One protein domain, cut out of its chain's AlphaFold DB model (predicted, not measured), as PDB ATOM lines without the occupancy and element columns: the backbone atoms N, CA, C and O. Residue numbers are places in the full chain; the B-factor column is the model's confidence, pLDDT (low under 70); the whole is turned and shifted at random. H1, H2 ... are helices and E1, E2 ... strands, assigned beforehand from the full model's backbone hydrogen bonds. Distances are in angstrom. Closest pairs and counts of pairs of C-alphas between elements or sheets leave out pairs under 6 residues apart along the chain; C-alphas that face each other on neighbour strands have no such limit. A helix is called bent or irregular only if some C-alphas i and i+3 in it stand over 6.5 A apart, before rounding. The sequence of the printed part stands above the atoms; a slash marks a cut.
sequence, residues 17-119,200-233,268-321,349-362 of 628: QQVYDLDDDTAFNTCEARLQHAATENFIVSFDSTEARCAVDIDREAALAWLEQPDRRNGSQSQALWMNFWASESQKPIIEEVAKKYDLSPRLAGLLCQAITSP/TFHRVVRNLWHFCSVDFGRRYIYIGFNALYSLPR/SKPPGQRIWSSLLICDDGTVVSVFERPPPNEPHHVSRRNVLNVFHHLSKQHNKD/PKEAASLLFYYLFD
ATOM      1  N   GLN A  17     168.866 131.287 160.715       63.37
ATOM      2  CA  GLN A  17     167.609 132.036 160.739       63.37
ATOM      3  C   GLN A  17     167.480 132.911 159.484       63.37
ATOM      4  O   GLN A  17     168.097 133.970 159.372       63.37
ATOM      5  N   GLN A  18     166.704 132.438 158.511       79.25
ATOM      6  CA  GLN A  18     166.524 133.123 157.240       79.25
ATOM      7  C   GLN A  18     165.479 134.227 157.415       79.25
ATOM      8  O   GLN A  18     164.311 133.947 157.690       79.25
ATOM      9  N   VAL A  19     165.916 135.477 157.269       89.81
ATOM     10  CA  VAL A  19     165.040 136.651 157.225       89.81
ATOM     11  C   VAL A  19     164.661 136.903 155.767       89.81
ATOM     12  O   VAL A  19     165.534 137.060 154.916       89.81
ATOM     13  N   TYR A  20     163.364 136.914 155.482       91.45
ATOM     14  CA  TYR A  20     162.776 137.185 154.175       91.45
ATOM     15  C   TYR A  20     162.434 138.671 154.066       91.45
ATOM     16  O   TYR A  20     161.809 139.230 154.969       91.45
ATOM     17  N   ASP A  21     162.805 139.300 152.955       91.13
ATOM     18  CA  ASP A  21     162.271 140.609 152.577       91.13
ATOM     19  C   ASP A  21     160.914 140.403 151.890       91.13
ATOM     20  O   ASP A  21     160.831 139.737 150.862       91.13
ATOM     21  N   LEU A  22     159.836 140.929 152.474       89.56
ATOM     22  CA  LEU A  22     158.486 140.770 151.928       89.56
ATOM     23  C   LEU A  22     158.236 141.650 150.701       89.56
ATOM     24  O   LEU A  22     157.229 141.456 150.021       89.56
ATOM     25  N   ASP A  23     159.110 142.618 150.420       87.45
ATOM     26  CA  ASP A  23     159.028 143.443 149.216       87.45
ATOM     27  C   ASP A  23     159.740 142.812 148.009       87.45
ATOM     28  O   ASP A  23     159.492 143.239 146.878       87.45
ATOM     29  N   ASP A  24     160.560 141.777 148.215       89.36
ATOM     30  CA  ASP A  24     161.104 140.954 147.135       89.36
ATOM     31  C   ASP A  24     160.143 139.810 146.777       89.36
ATOM     32  O   ASP A  24     159.779 138.997 147.624       89.36
ATOM     33  N   ASP A  25     159.761 139.706 145.500       87.20
ATOM     34  CA  ASP A  25     158.792 138.711 145.019       87.20
ATOM     35  C   ASP A  25     159.245 137.272 145.304       87.20
ATOM     36  O   ASP A  25     158.433 136.402 145.632       87.20
ATOM     37  N   THR A  26     160.542 136.981 145.168       90.68
ATOM     38  CA  THR A  26     161.045 135.610 145.336       90.68
ATOM     39  C   THR A  26     161.079 135.200 146.806       90.68
ATOM     40  O   THR A  26     160.607 134.111 147.162       90.68
ATOM     41  N   ALA A  27     161.559 136.095 147.673       91.16
ATOM     42  CA  ALA A  27     161.544 135.908 149.115       91.16
ATOM     43  C   ALA A  27     160.110 135.845 149.662       91.16
ATOM     44  O   ALA A  27     159.827 134.974 150.486       91.16
ATOM     45  N   PHE A  28     159.199 136.682 149.155       90.78
ATOM     46  CA  PHE A  28     157.786 136.671 149.522       90.78
ATOM     47  C   PHE A  28     157.126 135.322 149.217       90.78
ATOM     48  O   PHE A  28     156.605 134.685 150.130       90.78
ATOM     49  N   ASN A  29     157.207 134.839 147.972       90.91
ATOM     50  CA  ASN A  29     156.594 133.563 147.579       90.91
ATOM     51  C   ASN A  29     157.172 132.373 148.368       90.91
ATOM     52  O   ASN A  29     156.444 131.459 148.756       90.91
ATOM     53  N   THR A  30     158.479 132.393 148.650       92.34
ATOM     54  CA  THR A  30     159.129 131.362 149.477       92.34
ATOM     55  C   THR A  30     158.630 131.409 150.923       92.34
ATOM     56  O   THR A  30     158.348 130.369 151.523       92.34
ATOM     57  N   CYS A  31     158.498 132.613 151.485       91.76
ATOM     58  CA  CYS A  31     157.980 132.825 152.830       91.76
ATOM     59  C   CYS A  31     156.512 132.389 152.934       91.76
ATOM     60  O   CYS A  31     156.165 131.623 153.830       91.76
ATOM     61  N   GLU A  32     155.666 132.793 151.985       89.94
ATOM     62  CA  GLU A  32     154.249 132.429 151.938       89.94
ATOM     63  C   GLU A  32     154.057 130.908 151.857       89.94
ATOM     64  O   GLU A  32     153.302 130.341 152.652       89.94
ATOM     65  N   ALA A  33     154.790 130.230 150.966       90.43
ATOM     66  CA  ALA A  33     154.763 128.772 150.862       90.43
ATOM     67  C   ALA A  33     155.130 128.109 152.198       90.43
ATOM     68  O   ALA A  33     154.482 127.147 152.620       90.43
ATOM     69  N   ARG A  34     156.111 128.675 152.914       90.93
ATOM     70  CA  ARG A  34     156.485 128.200 154.244       90.93
ATOM     71  C   ARG A  34     155.359 128.393 155.256       90.93
ATOM     72  O   ARG A  34     154.998 127.434 155.927       90.93
ATOM     73  N   LEU A  35     154.740 129.571 155.325       90.58
ATOM     74  CA  LEU A  35     153.639 129.856 156.258       90.58
ATOM     75  C   LEU A  35     152.393 128.976 156.034       90.58
ATOM     76  O   LEU A  35     151.615 128.735 156.967       90.58
ATOM     77  N   GLN A  36     152.200 128.465 154.816       87.84
ATOM     78  CA  GLN A  36     151.127 127.524 154.485       87.84
ATOM     79  C   GLN A  36     151.387 126.091 154.991       87.84
ATOM     80  O   GLN A  36     150.435 125.311 155.121       87.84
ATOM     81  N   HIS A  37     152.632 125.722 155.318       87.68
ATOM     82  CA  HIS A  37     152.966 124.386 155.813       87.68
ATOM     83  C   HIS A  37     152.471 124.153 157.244       87.68
ATOM     84  O   HIS A  37     152.731 124.940 158.152       87.68
ATOM     85  N   ALA A  38     151.816 123.013 157.482       84.71
ATOM     86  CA  ALA A  38     151.249 122.659 158.790       84.71
ATOM     87  C   ALA A  38     152.283 122.635 159.935       84.71
ATOM     88  O   ALA A  38     151.926 122.894 161.083       84.71
ATOM     89  N   ALA A  39     153.549 122.346 159.615       86.28
ATOM     90  CA  ALA A  39     154.645 122.262 160.579       86.28
ATOM     91  C   ALA A  39     155.141 123.628 161.083       86.28
ATOM     92  O   ALA A  39     155.809 123.667 162.109       86.28
ATOM     93  N   THR A  40     154.818 124.728 160.394       88.74
ATOM     94  CA  THR A  40     155.226 126.070 160.826       88.74
ATOM     95  C   THR A  40     154.562 126.426 162.142       88.74
ATOM     96  O   THR A  40     153.334 126.349 162.267       88.74
ATOM     97  N   GLU A  41     155.381 126.833 163.104       88.73
ATOM     98  CA  GLU A  41     154.970 127.120 164.468       88.73
ATOM     99  C   GLU A  41     154.862 128.621 164.725       88.73
ATOM    100  O   GLU A  41     153.919 129.054 165.364       88.73
ATOM    101  N   ASN A  42     155.787 129.459 164.255       92.68
ATOM    102  CA  ASN A  42     155.655 130.916 164.407       92.68
ATOM    103  C   ASN A  42     156.201 131.680 163.211       92.68
ATOM    104  O   ASN A  42     156.919 131.148 162.365       92.68
ATOM    105  N   PHE A  43     155.875 132.964 163.181       94.77
ATOM    106  CA  PHE A  43     156.618 133.936 162.403       94.77
ATOM    107  C   PHE A  43     156.573 135.303 163.079       94.77
ATOM    108  O   PHE A  43     155.665 135.606 163.856       94.77
ATOM    109  N   ILE A  44     157.560 136.137 162.774       94.84
ATOM    110  CA  ILE A  44     157.619 137.528 163.213       94.84
ATOM    111  C   ILE A  44     157.790 138.407 161.979       94.84
ATOM    112  O   ILE A  44     158.591 138.083 161.104       94.84
ATOM    113  N   VAL A  45     157.042 139.506 161.904       93.65
ATOM    114  CA  VAL A  45     157.168 140.526 160.857       93.65
ATOM    115  C   VAL A  45     157.481 141.872 161.499       93.65
ATOM    116  O   VAL A  45     156.709 142.337 162.336       93.65
ATOM    117  N   SER A  46     158.576 142.524 161.105       91.80
ATOM    118  CA  SER A  46     158.747 143.964 161.327       91.80
ATOM    119  C   SER A  46     158.426 144.707 160.045       91.80
ATOM    120  O   SER A  46     158.796 144.267 158.956       91.80
ATOM    121  N   PHE A  47     157.695 145.810 160.149       90.26
ATOM    122  CA  PHE A  47     157.337 146.580 158.968       90.26
ATOM    123  C   PHE A  47     157.143 148.063 159.272       90.26
ATOM    124  O   PHE A  47     156.676 148.470 160.344       90.26
ATOM    125  N   ASP A  48     157.477 148.867 158.273       85.59
ATOM    126  CA  ASP A  48     157.161 150.283 158.190       85.59
ATOM    127  C   ASP A  48     156.620 150.640 156.801       85.59
ATOM    128  O   ASP A  48     156.349 149.768 155.981       85.59
ATOM    129  N   SER A  49     156.429 151.922 156.498       81.15
ATOM    130  CA  SER A  49     155.985 152.343 155.158       81.15
ATOM    131  C   SER A  49     156.938 151.949 154.007       81.15
ATOM    132  O   SER A  49     156.515 151.876 152.853       81.15
ATOM    133  N   THR A  50     158.213 151.678 154.296       81.05
ATOM    134  CA  THR A  50     159.315 151.521 153.335       81.05
ATOM    135  C   THR A  50     159.856 150.105 153.210       81.05
ATOM    136  O   THR A  50     160.091 149.695 152.078       81.05
ATOM    137  N   GLU A  51     159.935 149.330 154.290       85.69
ATOM    138  CA  GLU A  51     160.384 147.930 154.289       85.69
ATOM    139  C   GLU A  51     159.472 147.026 155.134       85.69
ATOM    140  O   GLU A  51     158.763 147.491 156.030       85.69
ATOM    141  N   ALA A  52     159.448 145.733 154.812       90.05
ATOM    142  CA  ALA A  52     158.785 144.716 155.619       90.05
ATOM    143  C   ALA A  52     159.620 143.433 155.604       90.05
ATOM    144  O   ALA A  52     159.891 142.873 154.549       90.05
ATOM    145  N   ARG A  53     160.033 142.966 156.782       92.43
ATOM    146  CA  ARG A  53     160.914 141.808 156.954       92.43
ATOM    147  C   ARG A  53     160.215 140.748 157.779       92.43
ATOM    148  O   ARG A  53     159.634 141.065 158.815       92.43
ATOM    149  N   CYS A  54     160.301 139.495 157.353       93.91
ATOM    150  CA  CYS A  54     159.708 138.364 158.051       93.91
ATOM    151  C   CYS A  54     160.758 137.318 158.409       93.91
ATOM    152  O   CYS A  54     161.615 136.985 157.600       93.91
ATOM    153  N   ALA A  55     160.666 136.749 159.602       93.87
ATOM    154  CA  ALA A  55     161.393 135.547 159.978       93.87
ATOM    155  C   ALA A  55     160.396 134.472 160.439       93.87
ATOM    156  O   ALA A  55     159.371 134.785 161.043       93.87
ATOM    157  N   VAL A  56     160.677 133.210 160.113       93.30
ATOM    158  CA  VAL A  56     159.744 132.078 160.270       93.30
ATOM    159  C   VAL A  56     160.401 130.971 161.095       93.30
ATOM    160  O   VAL A  56     161.565 130.650 160.859       93.30
ATOM    161  N   ASP A  57     159.645 130.374 162.021       91.41
ATOM    162  CA  ASP A  57     160.080 129.355 162.995       91.41
ATOM    163  C   ASP A  57     161.324 129.781 163.786       91.41
ATOM    164  O   ASP A  57     162.373 129.138 163.772       91.41
ATOM    165  N   ILE A  58     161.199 130.923 164.452       89.68
ATOM    166  CA  ILE A  58     162.240 131.564 165.242       89.68
ATOM    167  C   ILE A  58     162.273 130.950 166.644       89.68
ATOM    168  O   ILE A  58     161.228 130.709 167.262       89.68
ATOM    169  N   ASP A  59     163.482 130.727 167.159       90.05
ATOM    170  CA  ASP A  59     163.700 130.313 168.540       90.05
ATOM    171  C   ASP A  59     163.441 131.450 169.547       90.05
ATOM    172  O   ASP A  59     163.162 132.603 169.207       90.05
ATOM    173  N   ARG A  60     163.518 131.114 170.836       89.29
ATOM    174  CA  ARG A  60     163.275 132.066 171.923       89.29
ATOM    175  C   ARG A  60     164.253 133.240 171.915       89.29
ATOM    176  O   ARG A  60     163.827 134.363 172.162       89.29
ATOM    177  N   GLU A  61     165.538 132.989 171.694       89.50
ATOM    178  CA  GLU A  61     166.573 134.023 171.807       89.50
ATOM    179  C   GLU A  61     166.427 135.054 170.692       89.50
ATOM    180  O   GLU A  61     166.414 136.257 170.953       89.50
ATOM    181  N   ALA A  62     166.205 134.598 169.461       90.32
ATOM    182  CA  ALA A  62     165.956 135.499 168.355       90.32
ATOM    183  C   ALA A  62     164.600 136.198 168.473       90.32
ATOM    184  O   ALA A  62     164.536 137.400 168.230       90.32
ATOM    185  N   ALA A  63     163.531 135.531 168.921       89.57
ATOM    186  CA  ALA A  63     162.248 136.204 169.143       89.57
ATOM    187  C   ALA A  63     162.371 137.375 170.139       89.57
ATOM    188  O   ALA A  63     161.789 138.439 169.915       89.57
ATOM    189  N   LEU A  64     163.172 137.209 171.200       89.49
ATOM    190  CA  LEU A  64     163.490 138.285 172.143       89.49
ATOM    191  C   LEU A  64     164.366 139.367 171.512       89.49
ATOM    192  O   LEU A  64     164.084 140.547 171.705       89.49
ATOM    193  N   ALA A  65     165.350 138.998 170.690       89.53
ATOM    194  CA  ALA A  65     166.165 139.970 169.964       89.53
ATOM    195  C   ALA A  65     165.307 140.878 169.062       89.53
ATOM    196  O   ALA A  65     165.479 142.094 169.088       89.53
ATOM    197  N   TRP A  66     164.331 140.325 168.328       88.36
ATOM    198  CA  TRP A  66     163.361 141.102 167.535       88.36
ATOM    199  C   TRP A  66     162.483 142.022 168.402       88.36
ATOM    200  O   TRP A  66     162.109 143.122 167.986       88.36
ATOM    201  N   LEU A  67     162.149 141.579 169.612       87.15
ATOM    202  CA  LEU A  67     161.302 142.303 170.555       87.15
ATOM    203  C   LEU A  67     162.045 143.437 171.290       87.15
ATOM    204  O   LEU A  67     161.411 144.415 171.698       87.15
ATOM    205  N   GLU A  68     163.362 143.311 171.463       83.81
ATOM    206  CA  GLU A  68     164.244 144.255 172.168       83.81
ATOM    207  C   GLU A  68     165.024 145.198 171.238       83.81
ATOM    208  O   GLU A  68     165.754 146.055 171.738       83.81
ATOM    209  N   GLN A  69     164.862 145.078 169.912       73.94
ATOM    210  CA  GLN A  69     165.599 145.875 168.923       73.94
ATOM    211  C   GLN A  69     165.681 147.371 169.316       73.94
ATOM    212  O   GLN A  69     164.643 148.032 169.459       73.94
ATOM    213  N   PRO A  70     166.902 147.921 169.486       53.58
ATOM    214  CA  PRO A  70     167.116 149.262 170.037       53.58
ATOM    215  C   PRO A  70     166.541 150.381 169.157       53.58
ATOM    216  O   PRO A  70     166.124 151.420 169.678       53.58
ATOM    217  N   ASP A  71     166.425 150.147 167.849       53.13
ATOM    218  CA  ASP A  71     165.905 151.121 166.881       53.13
ATOM    219  C   ASP A  71     164.409 151.423 167.063       53.13
ATOM    220  O   ASP A  71     163.913 152.443 166.591       53.13
ATOM    221  N   ARG A  72     163.676 150.608 167.835       58.27
ATOM    222  CA  ARG A  72     162.240 150.831 168.074       58.27
ATOM    223  C   ARG A  72     161.938 151.976 169.030       58.27
ATOM    224  O   ARG A  72     160.867 152.577 168.930       58.27
ATOM    225  N   ARG A  73     162.849 152.257 169.970       51.34
ATOM    226  CA  ARG A  73     162.668 153.286 171.011       51.34
ATOM    227  C   ARG A  73     163.166 154.665 170.595       51.34
ATOM    228  O   ARG A  73     162.664 155.660 171.114       51.34
ATOM    229  N   ASN A  74     164.123 154.737 169.674       46.51
ATOM    230  CA  ASN A  74     164.699 155.999 169.229       46.51
ATOM    231  C   ASN A  74     163.947 156.464 167.980       46.51
ATOM    232  O   ASN A  74     164.089 155.890 166.908       46.51
ATOM    233  N   GLY A  75     163.100 157.483 168.152       47.79
ATOM    234  CA  GLY A  75     161.993 157.862 167.264       47.79
ATOM    235  C   GLY A  75     162.322 158.358 165.850       47.79
ATOM    236  O   GLY A  75     161.566 159.171 165.334       47.79
ATOM    237  N   SER A  76     163.398 157.895 165.209       47.67
ATOM    238  CA  SER A  76     163.674 158.226 163.805       47.67
ATOM    239  C   SER A  76     163.108 157.209 162.807       47.67
ATOM    240  O   SER A  76     162.841 157.613 161.681       47.67
ATOM    241  N   GLN A  77     162.897 155.936 163.185       57.24
ATOM    242  CA  GLN A  77     162.301 154.890 162.325       57.24
ATOM    243  C   GLN A  77     161.633 153.786 163.171       57.24
ATOM    244  O   GLN A  77     162.101 152.654 163.241       57.24
ATOM    245  N   SER A  78     160.551 154.109 163.884       72.13
ATOM    246  CA  SER A  78     159.867 153.101 164.703       72.13
ATOM    247  C   SER A  78     159.024 152.171 163.817       72.13
ATOM    248  O   SER A  78     158.098 152.615 163.136       72.13
ATOM    249  N   GLN A  79     159.372 150.880 163.801       84.06
ATOM    250  CA  GLN A  79     158.691 149.838 163.024       84.06
ATOM    251  C   GLN A  79     157.641 149.112 163.868       84.06
ATOM    252  O   GLN A  79     157.920 148.710 165.004       84.06
ATOM    253  N   ALA A  80     156.478 148.833 163.279       89.66
ATOM    254  CA  ALA A  80     155.474 147.969 163.894       89.66
ATOM    255  C   ALA A  80     155.990 146.521 163.948       89.66
ATOM    256  O   ALA A  80     156.728 146.084 163.060       89.66
ATOM    257  N   LEU A  81     155.652 145.785 165.012       93.17
ATOM    258  CA  LEU A  81     155.989 144.363 165.149       93.17
ATOM    259  C   LEU A  81     154.723 143.538 165.084       93.17
ATOM    260  O   LEU A  81     153.758 143.840 165.777       93.17
ATOM    261  N   TRP A  82     154.777 142.431 164.368       95.56
ATOM    262  CA  TRP A  82     153.792 141.379 164.478       95.56
ATOM    263  C   TRP A  82     154.475 140.079 164.868       95.56
ATOM    264  O   TRP A  82     155.334 139.604 164.136       95.56
ATOM    265  N   MET A  83     154.098 139.500 166.003       95.04
ATOM    266  CA  MET A  83     154.501 138.151 166.393       95.04
ATOM    267  C   MET A  83     153.294 137.228 166.283       95.04
ATOM    268  O   MET A  83     152.269 137.469 166.924       95.04
ATOM    269  N   ASN A  84     153.405 136.172 165.488       95.23
ATOM    270  CA  ASN A  84     152.338 135.205 165.314       95.23
ATOM    271  C   ASN A  84     152.780 133.817 165.762       95.23
ATOM    272  O   ASN A  84     153.817 133.325 165.323       95.23
ATOM    273  N   PHE A  85     151.968 133.192 166.607       93.11
ATOM    274  CA  PHE A  85     152.203 131.874 167.169       93.11
ATOM    275  C   PHE A  85     151.057 130.933 166.788       93.11
ATOM    276  O   PHE A  85     149.905 131.100 167.206       93.11
ATOM    277  N   TRP A  86     151.395 129.915 166.005       87.19
ATOM    278  CA  TRP A  86     150.561 128.760 165.726       87.19
ATOM    279  C   TRP A  86     150.847 127.702 166.780       87.19
ATOM    280  O   TRP A  86     151.965 127.206 166.868       87.19
ATOM    281  N   ALA A  87     149.822 127.290 167.524       69.34
ATOM    282  CA  ALA A  87     149.950 126.281 168.569       69.34
ATOM    283  C   ALA A  87     150.871 126.704 169.722       69.34
ATOM    284  O   ALA A  87     151.995 126.228 169.873       69.34
ATOM    285  N   SER A  88     150.319 127.540 170.599       66.66
ATOM    286  CA  SER A  88     150.976 128.135 171.772       66.66
ATOM    287  C   SER A  88     151.752 127.183 172.691       66.66
ATOM    288  O   SER A  88     152.521 127.634 173.533       66.66
ATOM    289  N   GLU A  89     151.548 125.873 172.588       73.45
ATOM    290  CA  GLU A  89     152.088 124.885 173.517       73.45
ATOM    291  C   GLU A  89     153.604 124.726 173.431       73.45
ATOM    292  O   GLU A  89     154.283 124.784 174.456       73.45
ATOM    293  N   SER A  90     154.147 124.551 172.219       76.53
ATOM    294  CA  SER A  90     155.594 124.406 172.007       76.53
ATOM    295  C   SER A  90     156.330 125.724 172.244       76.53
ATOM    296  O   SER A  90     157.511 125.741 172.585       76.53
ATOM    297  N   GLN A  91     155.606 126.836 172.145       82.97
ATOM    298  CA  GLN A  91     156.145 128.196 172.150       82.97
ATOM    299  C   GLN A  91     155.863 128.934 173.456       82.97
ATOM    300  O   GLN A  91     156.147 130.129 173.584       82.97
ATOM    301  N   LYS A  92     155.360 128.200 174.454       85.19
ATOM    302  CA  LYS A  92     155.071 128.695 175.794       85.19
ATOM    303  C   LYS A  92     156.218 129.519 176.393       85.19
ATOM    304  O   LYS A  92     155.920 130.600 176.895       85.19
ATOM    305  N   PRO A  93     157.504 129.119 176.285       87.75
ATOM    306  CA  PRO A  93     158.601 129.926 176.819       87.75
ATOM    307  C   PRO A  93     158.711 131.317 176.180       87.75
ATOM    308  O   PRO A  93     159.066 132.268 176.862       87.75
ATOM    309  N   ILE A  94     158.405 131.455 174.885       90.28
ATOM    310  CA  ILE A  94     158.473 132.746 174.181       90.28
ATOM    311  C   ILE A  94     157.327 133.645 174.646       90.28
ATOM    312  O   ILE A  94     157.540 134.803 174.998       90.28
ATOM    313  N   ILE A  95     156.115 133.095 174.698       88.94
ATOM    314  CA  ILE A  95     154.914 133.839 175.085       88.94
ATOM    315  C   ILE A  95     154.962 134.243 176.566       88.94
ATOM    316  O   ILE A  95     154.516 135.334 176.909       88.94
ATOM    317  N   GLU A  96     155.544 133.422 177.446       88.85
ATOM    318  CA  GLU A  96     155.772 133.792 178.849       88.85
ATOM    319  C   GLU A  96     156.720 134.988 178.991       88.85
ATOM    320  O   GLU A  96     156.474 135.865 179.817       88.85
ATOM    321  N   GLU A  97     157.778 135.069 178.181       89.43
ATOM    322  CA  GLU A  97     158.678 136.228 178.191       89.43
ATOM    323  C   GLU A  97     158.010 137.482 177.605       89.43
ATOM    324  O   GLU A  97     158.149 138.569 178.166       89.43
ATOM    325  N   VAL A  98     157.198 137.344 176.549       90.23
ATOM    326  CA  VAL A  98     156.350 138.439 176.038       90.23
ATOM    327  C   VAL A  98     155.377 138.919 177.121       90.23
ATOM    328  O   VAL A  98     155.247 140.121 177.352       90.23
ATOM    329  N   ALA A  99     154.730 137.993 177.832       90.00
ATOM    330  CA  ALA A  99     153.808 138.304 178.918       90.00
ATOM    331  C   ALA A  99     154.508 139.061 180.059       90.00
ATOM    332  O   ALA A  99     153.985 140.066 180.540       90.00
ATOM    333  N   LYS A 100     155.720 138.635 180.442       90.57
ATOM    334  CA  LYS A 100     156.561 139.355 181.412       90.57
ATOM    335  C   LYS A 100     156.948 140.745 180.908       90.57
ATOM    336  O   LYS A 100     156.851 141.701 181.672       90.57
ATOM    337  N   LYS A 101     157.339 140.888 179.632       90.03
ATOM    338  CA  LYS A 101     157.765 142.177 179.054       90.03
ATOM    339  C   LYS A 101     156.690 143.248 179.179       90.03
ATOM    340  O   LYS A 101     157.068 144.402 179.374       90.03
ATOM    341  N   TYR A 102     155.407 142.904 179.063       90.26
ATOM    342  CA  TYR A 102     154.281 143.851 179.078       90.26
ATOM    343  C   TYR A 102     153.445 143.827 180.376       90.26
ATOM    344  O   TYR A 102     152.378 144.434 180.415       90.26
ATOM    345  N   ASP A 103     153.939 143.188 181.444       90.52
ATOM    346  CA  ASP A 103     153.278 143.066 182.758       90.52
ATOM    347  C   ASP A 103     151.900 142.379 182.720       90.52
ATOM    348  O   ASP A 103     150.971 142.773 183.430       90.52
ATOM    349  N   LEU A 104     151.739 141.346 181.892       89.80
ATOM    350  CA  LEU A 104     150.496 140.580 181.851       89.80
ATOM    351  C   LEU A 104     150.331 139.774 183.142       89.80
ATOM    352  O   LEU A 104     151.275 139.167 183.654       89.80
ATOM    353  N   SER A 105     149.100 139.716 183.651       87.99
ATOM    354  CA  SER A 105     148.799 138.884 184.816       87.99
ATOM    355  C   SER A 105     149.064 137.395 184.518       87.99
ATOM    356  O   SER A 105     148.858 136.950 183.385       87.99
ATOM    357  N   PRO A 106     149.439 136.568 185.517       84.88
ATOM    358  CA  PRO A 106     149.613 135.123 185.317       84.88
ATOM    359  C   PRO A 106     148.358 134.443 184.751       84.88
ATOM    360  O   PRO A 106     148.446 133.506 183.961       84.88
ATOM    361  N   ARG A 107     147.179 134.962 185.125       84.22
ATOM    362  CA  ARG A 107     145.883 134.539 184.592       84.22
ATOM    363  C   ARG A 107     145.804 134.758 183.080       84.22
ATOM    364  O   ARG A 107     145.401 133.854 182.355       84.22
ATOM    365  N   LEU A 108     146.198 135.943 182.620       86.86
ATOM    366  CA  LEU A 108     146.176 136.314 181.211       86.86
ATOM    367  C   LEU A 108     147.242 135.575 180.397       86.86
ATOM    368  O   LEU A 108     146.960 135.096 179.303       86.86
ATOM    369  N   ALA A 109     148.439 135.404 180.960       86.25
ATOM    370  CA  ALA A 109     149.492 134.588 180.359       86.25
ATOM    371  C   ALA A 109     149.027 133.135 180.134       86.25
ATOM    372  O   ALA A 109     149.304 132.551 179.087       86.25
ATOM    373  N   GLY A 110     148.252 132.572 181.070       82.76
ATOM    374  CA  GLY A 110     147.628 131.253 180.921       82.76
ATOM    375  C   GLY A 110     146.492 131.190 179.888       82.76
ATOM    376  O   GLY A 110     146.230 130.121 179.343       82.76
ATOM    377  N   LEU A 111     145.823 132.311 179.596       85.37
ATOM    378  CA  LEU A 111     144.828 132.405 178.518       85.37
ATOM    379  C   LEU A 111     145.477 132.539 177.133       85.37
ATOM    380  O   LEU A 111     144.958 131.983 176.165       85.37
ATOM    381  N   LEU A 112     146.608 133.247 177.044       83.87
ATOM    382  CA  LEU A 112     147.437 133.320 175.835       83.87
ATOM    383  C   LEU A 112     148.042 131.956 175.490       83.87
ATOM    384  O   LEU A 112     147.984 131.526 174.344       83.87
ATOM    385  N   CYS A 113     148.589 131.268 176.494       76.77
ATOM    386  CA  CYS A 113     149.175 129.940 176.366       76.77
ATOM    387  C   CYS A 113     148.307 128.894 177.043       76.77
ATOM    388  O   CYS A 113     148.557 128.504 178.188       76.77
ATOM    389  N   GLN A 114     147.329 128.374 176.308       69.26
ATOM    390  CA  GLN A 114     146.657 127.168 176.757       69.26
ATOM    391  C   GLN A 114     147.638 126.005 176.638       69.26
ATOM    392  O   GLN A 114     147.927 125.534 175.543       69.26
ATOM    393  N   ALA A 115     148.182 125.557 177.766       50.10
ATOM    394  CA  ALA A 115     148.810 124.250 177.822       50.10
ATOM    395  C   ALA A 115     147.683 123.211 177.770       50.10
ATOM    396  O   ALA A 115     146.889 123.130 178.713       50.10
ATOM    397  N   ILE A 116     147.581 122.438 176.688       47.23
ATOM    398  CA  ILE A 116     146.715 121.266 176.648       47.23
ATOM    399  C   ILE A 116     147.357 120.253 177.594       47.23
ATOM    400  O   ILE A 116     148.296 119.533 177.254       47.23
ATOM    401  N   THR A 117     146.837 120.151 178.815       36.92
ATOM    402  CA  THR A 117     146.897 118.867 179.503       36.92
ATOM    403  C   THR A 117     146.032 117.923 178.685       36.92
ATOM    404  O   THR A 117     144.806 118.031 178.666       36.92
ATOM    405  N   SER A 118     146.675 117.045 177.911       32.99
ATOM    406  CA  SER A 118     145.961 116.014 177.164       32.99
ATOM    407  C   SER A 118     145.043 115.266 178.138       32.99
ATOM    408  O   SER A 118     145.551 114.743 179.138       32.99
ATOM    409  N   PRO A 119     143.721 115.200 177.879       35.80
ATOM    410  CA  PRO A 119     142.791 114.443 178.705       35.80
ATOM    411  C   PRO A 119     143.137 112.957 178.554       35.80
ATOM    412  O   PRO A 119     142.711 112.286 177.622       35.80
ATOM    413  N   THR A 200     140.560 124.171 184.647       74.45
ATOM    414  CA  THR A 200     141.591 124.908 183.896       74.45
ATOM    415  C   THR A 200     140.961 125.844 182.860       74.45
ATOM    416  O   THR A 200     139.891 125.555 182.318       74.45
ATOM    417  N   PHE A 201     141.638 126.950 182.515       76.90
ATOM    418  CA  PHE A 201     141.189 127.836 181.427       76.90
ATOM    419  C   PHE A 201     140.979 127.082 180.116       76.90
ATOM    420  O   PHE A 201     139.995 127.333 179.429       76.90
ATOM    421  N   HIS A 202     141.839 126.102 179.823       76.50
ATOM    422  CA  HIS A 202     141.675 125.229 178.667       76.50
ATOM    423  C   HIS A 202     140.314 124.516 178.678       76.50
ATOM    424  O   HIS A 202     139.595 124.544 177.683       76.50
ATOM    425  N   ARG A 203     139.900 123.939 179.818       81.06
ATOM    426  CA  ARG A 203     138.595 123.270 179.944       81.06
ATOM    427  C   ARG A 203     137.437 124.248 179.758       81.06
ATOM    428  O   ARG A 203     136.468 123.908 179.085       81.06
ATOM    429  N   VAL A 204     137.537 125.456 180.311       83.46
ATOM    430  CA  VAL A 204     136.506 126.495 180.161       83.46
ATOM    431  C   VAL A 204     136.381 126.926 178.703       83.46
ATOM    432  O   VAL A 204     135.297 126.821 178.133       83.46
ATOM    433  N   VAL A 205     137.489 127.335 178.078       84.45
ATOM    434  CA  VAL A 205     137.522 127.785 176.681       84.45
ATOM    435  C   VAL A 205     137.039 126.679 175.745       84.45
ATOM    436  O   VAL A 205     136.258 126.948 174.832       84.45
ATOM    437  N   ARG A 206     137.433 125.424 176.003       81.34
ATOM    438  CA  ARG A 206     137.026 124.252 175.221       81.34
ATOM    439  C   ARG A 206     135.550 123.898 175.402       81.34
ATOM    440  O   ARG A 206     134.920 123.471 174.432       81.34
ATOM    441  N   ASN A 207     134.970 124.094 176.578       81.40
ATOM    442  CA  ASN A 207     133.573 123.732 176.828       81.40
ATOM    443  C   ASN A 207     132.589 124.840 176.429       81.40
ATOM    444  O   ASN A 207     131.496 124.541 175.952       81.40
ATOM    445  N   LEU A 208     132.977 126.107 176.569       85.95
ATOM    446  CA  LEU A 208     132.118 127.258 176.304       85.95
ATOM    447  C   LEU A 208     132.400 127.851 174.921       85.95
ATOM    448  O   LEU A 208     133.347 128.605 174.731       85.95
ATOM    449  N   TRP A 209     131.538 127.550 173.949       85.14
ATOM    450  CA  TRP A 209     131.698 127.992 172.556       85.14
ATOM    451  C   TRP A 209     131.755 129.513 172.373       85.14
ATOM    452  O   TRP A 209     132.468 129.982 171.498       85.14
ATOM    453  N   HIS A 210     131.065 130.276 173.220       89.06
ATOM    454  CA  HIS A 210     130.999 131.742 173.180       89.06
ATOM    455  C   HIS A 210     131.901 132.413 174.232       89.06
ATOM    456  O   HIS A 210     131.732 133.593 174.535       89.06
ATOM    457  N   PHE A 211     132.832 131.668 174.842       91.47
ATOM    458  CA  PHE A 211     133.767 132.259 175.793       91.47
ATOM    459  C   PHE A 211     134.619 133.333 175.114       91.47
ATOM    460  O   PHE A 211     135.216 133.106 174.057       91.47
ATOM    461  N   CYS A 212     134.683 134.492 175.757       93.04
ATOM    462  CA  CYS A 212     135.532 135.602 175.377       93.04
ATOM    463  C   CYS A 212     136.116 136.269 176.625       93.04
ATOM    464  O   CYS A 212     135.603 136.123 177.736       93.04
ATOM    465  N   SER A 213     137.217 136.985 176.446       92.06
ATOM    466  CA  SER A 213     137.882 137.752 177.488       92.06
ATOM    467  C   SER A 213     138.488 138.995 176.858       92.06
ATOM    468  O   SER A 213     139.199 138.908 175.862       92.06
ATOM    469  N   VAL A 214     138.199 140.154 177.439       93.34
ATOM    470  CA  VAL A 214     138.821 141.426 177.078       93.34
ATOM    471  C   VAL A 214     139.471 141.969 178.337       93.34
ATOM    472  O   VAL A 214     138.832 141.976 179.388       93.34
ATOM    473  N   ASP A 215     140.734 142.369 178.236       92.02
ATOM    474  CA  ASP A 215     141.500 142.901 179.363       92.02
ATOM    475  C   ASP A 215     142.308 144.125 178.928       92.02
ATOM    476  O   ASP A 215     142.847 144.175 177.816       92.02
ATOM    477  N   PHE A 216     142.390 145.115 179.812       91.49
ATOM    478  CA  PHE A 216     143.051 146.389 179.555       91.49
ATOM    479  C   PHE A 216     144.201 146.567 180.540       91.49
ATOM    480  O   PHE A 216     144.009 146.876 181.713       91.49
ATOM    481  N   GLY A 217     145.422 146.380 180.050       88.37
ATOM    482  CA  GLY A 217     146.632 146.630 180.816       88.37
ATOM    483  C   GLY A 217     147.132 148.061 180.657       88.37
ATOM    484  O   GLY A 217     146.746 148.807 179.757       88.37
ATOM    485  N   ARG A 218     148.107 148.441 181.488       88.58
ATOM    486  CA  ARG A 218     148.792 149.741 181.353       88.58
ATOM    487  C   ARG A 218     149.538 149.875 180.025       88.58
ATOM    488  O   ARG A 218     149.659 150.983 179.516       88.58
ATOM    489  N   ARG A 219     150.051 148.756 179.503       89.91
ATOM    490  CA  ARG A 219     150.893 148.677 178.299       89.91
ATOM    491  C   ARG A 219     150.323 147.771 177.212       89.91
ATOM    492  O   ARG A 219     150.995 147.552 176.212       89.91
ATOM    493  N   TYR A 220     149.108 147.250 177.395       92.37
ATOM    494  CA  TYR A 220     148.490 146.346 176.432       92.37
ATOM    495  C   TYR A 220     146.963 146.457 176.398       92.37
ATOM    496  O   TYR A 220     146.333 146.837 177.382       92.37
ATOM    497  N   ILE A 221     146.373 146.043 175.282       94.50
ATOM    498  CA  ILE A 221     144.965 145.649 175.173       94.50
ATOM    499  C   ILE A 221     144.947 144.193 174.721       94.50
ATOM    500  O   ILE A 221     145.609 143.844 173.742       94.50
ATOM    501  N   TYR A 222     144.198 143.354 175.428       94.31
ATOM    502  CA  TYR A 222     144.046 141.938 175.126       94.31
ATOM    503  C   TYR A 222     142.610 141.607 174.730       94.31
ATOM    504  O   TYR A 222     141.659 142.059 175.370       94.31
ATOM    505  N   ILE A 223     142.467 140.761 173.712       95.10
ATOM    506  CA  ILE A 223     141.203 140.167 173.286       95.10
ATOM    507  C   ILE A 223     141.423 138.671 173.044       95.10
ATOM    508  O   ILE A 223     142.166 138.284 172.147       95.10
ATOM    509  N   GLY A 224     140.744 137.826 173.811       93.14
ATOM    510  CA  GLY A 224     140.664 136.382 173.615       93.14
ATOM    511  C   GLY A 224     139.240 135.966 173.264       93.14
ATOM    512  O   GLY A 224     138.296 136.386 173.933       93.14
ATOM    513  N   PHE A 225     139.062 135.153 172.228       93.46
ATOM    514  CA  PHE A 225     137.743 134.719 171.774       93.46
ATOM    515  C   PHE A 225     137.785 133.387 171.032       93.46
ATOM    516  O   PHE A 225     138.782 133.012 170.418       93.46
ATOM    517  N   ASN A 226     136.662 132.676 171.056       90.79
ATOM    518  CA  ASN A 226     136.460 131.502 170.223       90.79
ATOM    519  C   ASN A 226     136.001 131.915 168.815       90.79
ATOM    520  O   ASN A 226     134.946 132.528 168.635       90.79
ATOM    521  N   ALA A 227     136.796 131.561 167.807       87.89
ATOM    522  CA  ALA A 227     136.482 131.732 166.392       87.89
ATOM    523  C   ALA A 227     135.856 130.451 165.827       87.89
ATOM    524  O   ALA A 227     136.347 129.359 166.115       87.89
ATOM    525  N   LEU A 228     134.789 130.569 165.026       84.50
ATOM    526  CA  LEU A 228     134.190 129.437 164.306       84.50
ATOM    527  C   LEU A 228     134.547 129.499 162.820       84.50
ATOM    528  O   LEU A 228     134.158 130.432 162.122       84.50
ATOM    529  N   TYR A 229     135.228 128.466 162.332       78.70
ATOM    530  CA  TYR A 229     135.600 128.318 160.931       78.70
ATOM    531  C   TYR A 229     134.736 127.252 160.252       78.70
ATOM    532  O   TYR A 229     134.771 126.079 160.629       78.70
ATOM    533  N   SER A 230     133.980 127.626 159.220       72.57
ATOM    534  CA  SER A 230     133.226 126.665 158.409       72.57
ATOM    535  C   SER A 230     134.177 125.759 157.628       72.57
ATOM    536  O   SER A 230     134.962 126.230 156.797       72.57
ATOM    537  N   LEU A 231     134.080 124.451 157.853       65.99
ATOM    538  CA  LEU A 231     134.773 123.460 157.038       65.99
ATOM    539  C   LEU A 231     133.931 123.144 155.792       65.99
ATOM    540  O   LEU A 231     132.720 122.939 155.934       65.99
ATOM    541  N   PRO A 232     134.528 123.060 154.586       60.14
ATOM    542  CA  PRO A 232     133.822 122.556 153.413       60.14
ATOM    543  C   PRO A 232     133.233 121.174 153.727       60.14
ATOM    544  O   PRO A 232     133.969 120.252 154.084       60.14
ATOM    545  N   ARG A 233     131.904 121.022 153.642       58.37
ATOM    546  CA  ARG A 233     131.288 119.692 153.736       58.37
ATOM    547  C   ARG A 233     131.792 118.885 152.532       58.37
ATOM    548  O   ARG A 233     131.700 119.406 151.420       58.37
ATOM    549  N   SER A 268     124.306 118.699 168.464       66.21
ATOM    550  CA  SER A 268     123.934 119.977 169.067       66.21
ATOM    551  C   SER A 268     124.890 121.126 168.739       66.21
ATOM    552  O   SER A 268     124.570 122.276 169.036       66.21
ATOM    553  N   LYS A 269     126.060 120.852 168.149       73.01
ATOM    554  CA  LYS A 269     127.089 121.869 167.881       73.01
ATOM    555  C   LYS A 269     127.057 122.311 166.416       73.01
ATOM    556  O   LYS A 269     126.863 121.465 165.540       73.01
ATOM    557  N   PRO A 270     127.235 123.613 166.130       72.42
ATOM    558  CA  PRO A 270     127.223 124.107 164.758       72.42
ATOM    559  C   PRO A 270     128.369 123.462 163.954       72.42
ATOM    560  O   PRO A 270     129.437 123.187 164.515       72.42
ATOM    561  N   PRO A 271     128.178 123.192 162.650       73.51
ATOM    562  CA  PRO A 271     129.213 122.598 161.828       73.51
ATOM    563  C   PRO A 271     130.358 123.596 161.665       73.51
ATOM    564  O   PRO A 271     130.152 124.745 161.284       73.51
ATOM    565  N   GLY A 272     131.574 123.137 161.926       76.37
ATOM    566  CA  GLY A 272     132.768 123.952 161.806       76.37
ATOM    567  C   GLY A 272     133.805 123.577 162.846       76.37
ATOM    568  O   GLY A 272     133.589 122.721 163.703       76.37
ATOM    569  N   GLN A 273     134.942 124.237 162.735       78.80
ATOM    570  CA  GLN A 273     136.076 124.094 163.618       78.80
ATOM    571  C   GLN A 273     136.142 125.322 164.527       78.80
ATOM    572  O   GLN A 273     136.299 126.447 164.052       78.80
ATOM    573  N   ARG A 274     136.011 125.108 165.838       86.55
ATOM    574  CA  ARG A 274     136.148 126.164 166.845       86.55
ATOM    575  C   ARG A 274     137.596 126.242 167.310       86.55
ATOM    576  O   ARG A 274     138.122 125.238 167.782       86.55
ATOM    577  N   ILE A 275     138.191 127.428 167.233       87.92
ATOM    578  CA  ILE A 275     139.593 127.685 167.588       87.92
ATOM    579  C   ILE A 275     139.662 128.883 168.525       87.92
ATOM    580  O   ILE A 275     139.132 129.951 168.207       87.92
ATOM    581  N   TRP A 276     140.347 128.731 169.656       90.91
ATOM    582  CA  TRP A 276     140.685 129.874 170.493       90.91
ATOM    583  C   TRP A 276     141.700 130.785 169.801       90.91
ATOM    584  O   TRP A 276     142.775 130.349 169.384       90.91
ATOM    585  N   SER A 277     141.354 132.065 169.699       92.12
ATOM    586  CA  SER A 277     142.183 133.117 169.118       92.12
ATOM    587  C   SER A 277     142.440 134.181 170.177       92.12
ATOM    588  O   SER A 277     141.507 134.688 170.797       92.12
ATOM    589  N   SER A 278     143.706 134.511 170.406       93.34
ATOM    590  CA  SER A 278     144.127 135.565 171.325       93.34
ATOM    591  C   SER A 278     144.921 136.627 170.584       93.34
ATOM    592  O   SER A 278     145.876 136.315 169.876       93.34
ATOM    593  N   LEU A 279     144.544 137.883 170.777       95.21
ATOM    594  CA  LEU A 279     145.168 139.053 170.184       95.21
ATOM    595  C   LEU A 279     145.601 140.006 171.297       95.21
ATOM    596  O   LEU A 279     144.840 140.290 172.221       95.21
ATOM    597  N   LEU A 280     146.816 140.522 171.190       94.85
ATOM    598  CA  LEU A 280     147.399 141.498 172.100       94.85
ATOM    599  C   LEU A 280     147.961 142.649 171.268       94.85
ATOM    600  O   LEU A 280     148.697 142.405 170.315       94.85
ATOM    601  N   ILE A 281     147.648 143.888 171.624       94.82
ATOM    602  CA  ILE A 281     148.309 145.080 171.080       94.82
ATOM    603  C   ILE A 281     148.972 145.846 172.217       94.82
ATOM    604  O   ILE A 281     148.346 146.076 173.250       94.82
ATOM    605  N   CYS A 282     150.227 146.233 172.024       92.83
ATOM    606  CA  CYS A 282     151.053 146.876 173.037       92.83
ATOM    607  C   CYS A 282     151.301 148.364 172.743       92.83
ATOM    608  O   CYS A 282     151.104 148.853 171.631       92.83
ATOM    609  N   ASP A 283     151.764 149.090 173.759       88.85
ATOM    610  CA  ASP A 283     152.069 150.526 173.708       88.85
ATOM    611  C   ASP A 283     153.189 150.914 172.723       88.85
ATOM    612  O   ASP A 283     153.204 152.045 172.223       88.85
ATOM    613  N   ASP A 284     154.093 149.979 172.427       88.13
ATOM    614  CA  ASP A 284     155.238 150.133 171.522       88.13
ATOM    615  C   ASP A 284     154.945 149.779 170.051       88.13
ATOM    616  O   ASP A 284     155.861 149.773 169.231       88.13
ATOM    617  N   GLY A 285     153.686 149.497 169.693       88.34
ATOM    618  CA  GLY A 285     153.313 149.095 168.329       88.34
ATOM    619  C   GLY A 285     153.565 147.613 168.024       88.34
ATOM    620  O   GLY A 285     153.563 147.212 166.858       88.34
ATOM    621  N   THR A 286     153.776 146.793 169.057       92.69
ATOM    622  CA  THR A 286     153.813 145.332 168.934       92.69
ATOM    623  C   THR A 286     152.405 144.749 168.958       92.69
ATOM    624  O   THR A 286     151.609 145.057 169.844       92.69
ATOM    625  N   VAL A 287     152.107 143.872 168.005       95.25
ATOM    626  CA  VAL A 287     150.891 143.063 167.946       95.25
ATOM    627  C   VAL A 287     151.277 141.598 168.071       95.25
ATOM    628  O   VAL A 287     152.135 141.108 167.337       95.25
ATOM    629  N   VAL A 288     150.638 140.882 168.988       94.95
ATOM    630  CA  VAL A 288     150.845 139.449 169.188       94.95
ATOM    631  C   VAL A 288     149.546 138.718 168.905       94.95
ATOM    632  O   VAL A 288     148.514 139.032 169.494       94.95
ATOM    633  N   SER A 289     149.593 137.742 168.008       95.02
ATOM    634  CA  SER A 289     148.466 136.866 167.700       95.02
ATOM    635  C   SER A 289     148.823 135.426 168.030       95.02
ATOM    636  O   SER A 289     149.844 134.917 167.569       95.02
ATOM    637  N   VAL A 290     147.982 134.769 168.817       93.48
ATOM    638  CA  VAL A 290     148.173 133.387 169.255       93.48
ATOM    639  C   VAL A 290     146.924 132.588 168.918       93.48
ATOM    640  O   VAL A 290     145.819 132.966 169.311       93.48
ATOM    641  N   PHE A 291     147.102 131.478 168.210       90.99
ATOM    642  CA  PHE A 291     146.008 130.614 167.776       90.99
ATOM    643  C   PHE A 291     146.189 129.191 168.306       90.99
ATOM    644  O   PHE A 291     147.282 128.617 168.249       90.99
ATOM    645  N   GLU A 292     145.100 128.603 168.800       86.16
ATOM    646  CA  GLU A 292     145.051 127.189 169.179       86.16
ATOM    647  C   GLU A 292     145.314 126.282 167.964       86.16
ATOM    648  O   GLU A 292     144.908 126.580 166.835       86.16
ATOM    649  N   ARG A 293     146.014 125.159 168.181       82.31
ATOM    650  CA  ARG A 293     146.291 124.202 167.105       82.31
ATOM    651  C   ARG A 293     144.994 123.492 166.704       82.31
ATOM    652  O   ARG A 293     144.360 122.890 167.571       82.31
ATOM    653  N   PRO A 294     144.626 123.485 165.413       77.58
ATOM    654  CA  PRO A 294     143.535 122.642 164.949       77.58
ATOM    655  C   PRO A 294     143.844 121.159 165.247       77.58
ATOM    656  O   PRO A 294     145.010 120.760 165.166       77.58
ATOM    657  N   PRO A 295     142.849 120.318 165.589       75.61
ATOM    658  CA  PRO A 295     143.068 118.881 165.716       75.61
ATOM    659  C   PRO A 295     143.638 118.306 164.405       75.61
ATOM    660  O   PRO A 295     143.297 118.792 163.326       75.61
ATOM    661  N   PRO A 296     144.474 117.251 164.467       72.08
ATOM    662  CA  PRO A 296     145.269 116.770 163.327       72.08
ATOM    663  C   PRO A 296     144.437 116.326 162.112       72.08
ATOM    664  O   PRO A 296     144.963 116.240 161.009       72.08
ATOM    665  N   ASN A 297     143.144 116.058 162.307       68.07
ATOM    666  CA  ASN A 297     142.224 115.612 161.263       68.07
ATOM    667  C   ASN A 297     141.522 116.768 160.527       68.07
ATOM    668  O   ASN A 297     140.719 116.511 159.632       68.07
ATOM    669  N   GLU A 298     141.758 118.023 160.916       68.49
ATOM    670  CA  GLU A 298     141.065 119.189 160.365       68.49
ATOM    671  C   GLU A 298     142.021 120.090 159.561       68.49
ATOM    672  O   GLU A 298     143.186 120.250 159.925       68.49
ATOM    673  N   PRO A 299     141.555 120.693 158.450       74.20
ATOM    674  CA  PRO A 299     142.415 121.431 157.532       74.20
ATOM    675  C   PRO A 299     142.903 122.753 158.145       74.20
ATOM    676  O   PRO A 299     142.150 123.722 158.253       74.20
ATOM    677  N   HIS A 300     144.200 122.838 158.457       80.56
ATOM    678  CA  HIS A 300     144.849 124.045 158.996       80.56
ATOM    679  C   HIS A 300     144.784 125.249 158.047       80.56
ATOM    680  O   HIS A 300     144.857 126.394 158.484       80.56
ATOM    681  N   HIS A 301     144.609 125.025 156.744       80.80
ATOM    682  CA  HIS A 301     144.476 126.107 155.766       80.80
ATOM    683  C   HIS A 301     143.278 127.024 156.045       80.80
ATOM    684  O   HIS A 301     143.356 128.223 155.784       80.80
ATOM    685  N   VAL A 302     142.177 126.488 156.590       80.13
ATOM    686  CA  VAL A 302     140.976 127.290 156.863       80.13
ATOM    687  C   VAL A 302     141.231 128.256 158.017       80.13
ATOM    688  O   VAL A 302     140.915 129.438 157.894       80.13
ATOM    689  N   SER A 303     141.865 127.782 159.092       80.35
ATOM    690  CA  SER A 303     142.181 128.601 160.266       80.35
ATOM    691  C   SER A 303     143.271 129.637 160.003       80.35
ATOM    692  O   SER A 303     143.242 130.727 160.570       80.35
ATOM    693  N   ARG A 304     144.212 129.341 159.098       88.73
ATOM    694  CA  ARG A 304     145.283 130.275 158.719       88.73
ATOM    695  C   ARG A 304     144.872 131.305 157.669       88.73
ATOM    696  O   ARG A 304     145.590 132.283 157.485       88.73
ATOM    697  N   ARG A 305     143.730 131.130 156.992       86.99
ATOM    698  CA  ARG A 305     143.322 131.961 155.846       86.99
ATOM    699  C   ARG A 305     143.324 133.459 156.151       86.99
ATOM    700  O   ARG A 305     143.867 134.219 155.357       86.99
ATOM    701  N   ASN A 306     142.718 133.888 157.265       88.79
ATOM    702  CA  ASN A 306     142.632 135.319 157.581       88.79
ATOM    703  C   ASN A 306     144.023 135.920 157.819       88.79
ATOM    704  O   ASN A 306     144.378 136.946 157.249       88.79
ATOM    705  N   VAL A 307     144.850 135.221 158.595       91.58
ATOM    706  CA  VAL A 307     146.232 135.619 158.870       91.58
ATOM    707  C   VAL A 307     147.066 135.700 157.597       91.58
ATOM    708  O   VAL A 307     147.783 136.678 157.416       91.58
ATOM    709  N   LEU A 308     146.977 134.701 156.718       89.89
ATOM    710  CA  LEU A 308     147.712 134.701 155.452       89.89
ATOM    711  C   LEU A 308     147.244 135.840 154.543       89.89
ATOM    712  O   LEU A 308     148.072 136.511 153.941       89.89
ATOM    713  N   ASN A 309     145.939 136.131 154.513       88.11
ATOM    714  CA  ASN A 309     145.421 137.289 153.788       88.11
ATOM    715  C   ASN A 309     145.978 138.609 154.346       88.11
ATOM    716  O   ASN A 309     146.374 139.482 153.580       88.11
ATOM    717  N   VAL A 310     146.048 138.764 155.670       89.81
ATOM    718  CA  VAL A 310     146.650 139.950 156.301       89.81
ATOM    719  C   VAL A 310     148.143 140.048 155.980       89.81
ATOM    720  O   VAL A 310     148.610 141.118 155.600       89.81
ATOM    721  N   PHE A 311     148.872 138.934 156.078       90.76
ATOM    722  CA  PHE A 311     150.297 138.838 155.754       90.76
ATOM    723  C   PHE A 311     150.589 139.259 154.311       90.76
ATOM    724  O   PHE A 311     151.478 140.074 154.074       90.76
ATOM    725  N   HIS A 312     149.784 138.777 153.365       86.39
ATOM    726  CA  HIS A 312     149.899 139.094 151.943       86.39
ATOM    727  C   HIS A 312     149.880 140.598 151.655       86.39
ATOM    728  O   HIS A 312     150.644 141.113 150.843       86.39
ATOM    729  N   HIS A 313     149.055 141.334 152.399       85.89
ATOM    730  CA  HIS A 313     148.894 142.778 152.252       85.89
ATOM    731  C   HIS A 313     149.947 143.620 152.993       85.89
ATOM    732  O   HIS A 313     149.892 144.854 152.942       85.89
ATOM    733  N   LEU A 314     150.903 142.993 153.687       87.17
ATOM    734  CA  LEU A 314     152.084 143.689 154.210       87.17
ATOM    735  C   LEU A 314     153.153 143.892 153.125       87.17
ATOM    736  O   LEU A 314     153.966 144.814 153.242       87.17
ATOM    737  N   SER A 315     153.129 143.087 152.058       84.20
ATOM    738  CA  SER A 315     153.992 143.254 150.885       84.20
ATOM    739  C   SER A 315     153.500 144.387 149.980       84.20
ATOM    740  O   SER A 315     152.298 144.547 149.754       84.20
ATOM    741  N   LYS A 316     154.424 145.158 149.387       77.70
ATOM    742  CA  LYS A 316     154.073 146.141 148.342       77.70
ATOM    743  C   LYS A 316     153.598 145.500 147.036       77.70
ATOM    744  O   LYS A 316     152.926 146.162 146.242       77.70
ATOM    745  N   GLN A 317     153.935 144.234 146.802       67.15
ATOM    746  CA  GLN A 317     153.778 143.581 145.501       67.15
ATOM    747  C   GLN A 317     152.315 143.308 145.142       67.15
ATOM    748  O   GLN A 317     151.937 143.329 143.967       67.15
ATOM    749  N   HIS A 318     151.455 143.150 146.150       63.67
ATOM    750  CA  HIS A 318     150.046 142.824 145.944       63.67
ATOM    751  C   HIS A 318     149.097 144.029 145.893       63.67
ATOM    752  O   HIS A 318     147.882 143.889 146.003       63.67
ATOM    753  N   ASN A 319     149.626 145.236 145.668       60.19
ATOM    754  CA  ASN A 319     148.791 146.428 145.492       60.19
ATOM    755  C   ASN A 319     148.105 146.504 144.110       60.19
ATOM    756  O   ASN A 319     147.296 147.401 143.882       60.19
ATOM    757  N   LYS A 320     148.409 145.599 143.168       57.06
ATOM    758  CA  LYS A 320     147.822 145.629 141.818       57.06
ATOM    759  C   LYS A 320     146.314 145.363 141.901       57.06
ATOM    760  O   LYS A 320     145.894 144.272 142.266       57.06
ATOM    761  N   ASP A 321     145.529 146.391 141.578       51.78
ATOM    762  CA  ASP A 321     144.068 146.462 141.682       51.78
ATOM    763  C   ASP A 321     143.343 145.339 140.920       51.78
ATOM    764  O   ASP A 321     142.865 145.508 139.798       51.78
ATOM    765  N   PRO A 349     153.765 153.900 163.632       82.83
ATOM    766  CA  PRO A 349     153.691 152.469 163.918       82.83
ATOM    767  C   PRO A 349     152.467 152.109 164.761       82.83
ATOM    768  O   PRO A 349     151.977 150.986 164.663       82.83
ATOM    769  N   LYS A 350     151.932 153.041 165.566       86.15
ATOM    770  CA  LYS A 350     150.721 152.800 166.358       86.15
ATOM    771  C   LYS A 350     149.486 152.720 165.477       86.15
ATOM    772  O   LYS A 350     148.612 151.892 165.742       86.15
ATOM    773  N   GLU A 351     149.409 153.528 164.420       88.09
ATOM    774  CA  GLU A 351     148.328 153.428 163.440       88.09
ATOM    775  C   GLU A 351     148.379 152.092 162.706       88.09
ATOM    776  O   GLU A 351     147.369 151.385 162.659       88.09
ATOM    777  N   ALA A 352     149.561 151.710 162.225       89.04
ATOM    778  CA  ALA A 352     149.787 150.426 161.581       89.04
ATOM    779  C   ALA A 352     149.438 149.239 162.496       89.04
ATOM    780  O   ALA A 352     148.673 148.358 162.101       89.04
ATOM    781  N   ALA A 353     149.919 149.237 163.743       92.20
ATOM    782  CA  ALA A 353     149.612 148.206 164.731       92.20
ATOM    783  C   ALA A 353     148.110 148.138 165.056       92.20
ATOM    784  O   ALA A 353     147.537 147.053 165.112       92.20
ATOM    785  N   SER A 354     147.445 149.289 165.205       92.40
ATOM    786  CA  SER A 354     145.999 149.353 165.474       92.40
ATOM    787  C   SER A 354     145.172 148.795 164.313       92.40
ATOM    788  O   SER A 354     144.180 148.098 164.527       92.40
ATOM    789  N   LEU A 355     145.575 149.087 163.072       92.18
ATOM    790  CA  LEU A 355     144.935 148.542 161.876       92.18
ATOM    791  C   LEU A 355     145.182 147.042 161.747       92.18
ATOM    792  O   LEU A 355     144.242 146.299 161.478       92.18
ATOM    793  N   LEU A 356     146.416 146.590 161.978       93.33
ATOM    794  CA  LEU A 356     146.758 145.171 161.989       93.33
ATOM    795  C   LEU A 356     145.905 144.413 163.013       93.33
ATOM    796  O   LEU A 356     145.291 143.406 162.673       93.33
ATOM    797  N   PHE A 357     145.806 144.939 164.234       94.76
ATOM    798  CA  PHE A 357     144.973 144.384 165.296       94.76
ATOM    799  C   PHE A 357     143.503 144.248 164.868       94.76
ATOM    800  O   PHE A 357     142.892 143.203 165.084       94.76
ATOM    801  N   TYR A 358     142.958 145.260 164.185       94.17
ATOM    802  CA  TYR A 358     141.615 145.202 163.609       94.17
ATOM    803  C   TYR A 358     141.462 144.090 162.555       94.17
ATOM    804  O   TYR A 358     140.523 143.304 162.644       94.17
ATOM    805  N   TYR A 359     142.360 143.991 161.569       92.33
ATOM    806  CA  TYR A 359     142.219 143.000 160.489       92.33
ATOM    807  C   TYR A 359     142.497 141.561 160.945       92.33
ATOM    808  O   TYR A 359     141.975 140.617 160.357       92.33
ATOM    809  N   LEU A 360     143.290 141.374 162.005       93.28
ATOM    810  CA  LEU A 360     143.455 140.063 162.636       93.28
ATOM    811  C   LEU A 360     142.187 139.619 163.374       93.28
ATOM    812  O   LEU A 360     141.909 138.421 163.422       93.28
ATOM    813  N   PHE A 361     141.422 140.568 163.920       93.64
ATOM    814  CA  PHE A 361     140.133 140.304 164.557       93.64
ATOM    815  C   PHE A 361     139.001 140.081 163.535       93.64
ATOM    816  O   PHE A 361     138.215 139.151 163.687       93.64
ATOM    817  N   ASP A 362     138.913 140.913 162.489       89.83
ATOM    818  CA  ASP A 362     137.845 140.858 161.477       89.83
ATOM    819  C   ASP A 362     138.139 139.828 160.369       89.83
ATOM    820  O   ASP A 362     138.697 140.168 159.324       89.83
TER     821      ASP A 362
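What this domain is: This is residues 17 to 119, 200 to 233, 268 to 321 and 349 to 362 of the 628 residues of an uncharacterized protein of Fonsecaea pedrosoi CBS 271.37 (UniProt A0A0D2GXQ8). A twisted sheet of eight strands makes the core, with H1, H6 and H7 over one face and H2 and H3 over the other, while H4 and H5 graze it. The sheet curls round H6. The printed part has 205 residues with seven named helices and eight named strands, in the order E1 H1 E2 E3 H2 E4 H3 H4 H5 E5 E6 E7 E8 H6 H7; the class is mixed, helices and strands. Across the mixed sheet the order is E1 E3 E2 E4 E8 E7 E6 E5, with E4 and E8 parallel and the other neighbours antiparallel. The whole is compact, with a radius of gyration of the C-alphas of 16.7 A and spans of 52 by 40 by 29 A.

Where its parts are: Across the sheet stand E1, residues 19 to 21, from C-alpha 19 at (165.040, 136.651, 157.225); E3, 52 to 56; E2, 42 to 47; E4, 80 to 86, 19.9 A long; E8, 286 to 291; E7, 273 to 282, 28.8 A; E6, 220 to 229, 27.0 A; and E5, 212 to 216. E6 bends by 51 degrees at residue 226. The helices are H1, 25 to 36, 16.5 A; H2, 60 to 68; H3, 92 to 101; H4, 106 to 112; H5, 201 to 207; H6, 300 to 312, 17.4 A; and H7, 349 to 361, 18.2 A, ending at C-alpha 361 at (140.133, 140.304, 164.557). H6 is irregular: C-alphas 303 and 306 are 7.2 A apart.

How they stand to each other: E4 and E8 are parallel, 13 degrees between directions, with N 289 and O 83 at 2.9 A, within hydrogen-bond range. The hairpin E7 and E8 has N 280 and O 288 at 2.8 A. E1, H1, E2 and E3, H2, E4 are split strand-helix-strand units, two same-way strands with another between them, each with a right-handed crossover. H7 is on the sheet at a height of 7.5 A, along E8 at 5 degrees on the local plane. H6 touches H7, closest C-alphas Val 307 and Leu 360, 6.5 A. H2 touches H3, closest C-alphas Arg 60 and Ile 94, 5.3 A. Every O i to N i+4 pair is within range in H1, H2, H3, H4, H5 and H7; in H6, 7 of 9.

The domain as a whole: The C-alphas farthest apart are those of Ser 76 and Ser 268, 55.4 A. Three cuts leave C-alpha gaps of 11.7 A from 119 to 200, 17.0 A from 233 to 268 and 25.0 A from 321 to 349. The link H2 to E4 is long. Mean pLDDT of the printed part is 83.4; 28 residues are under 70, among them 70 to 77.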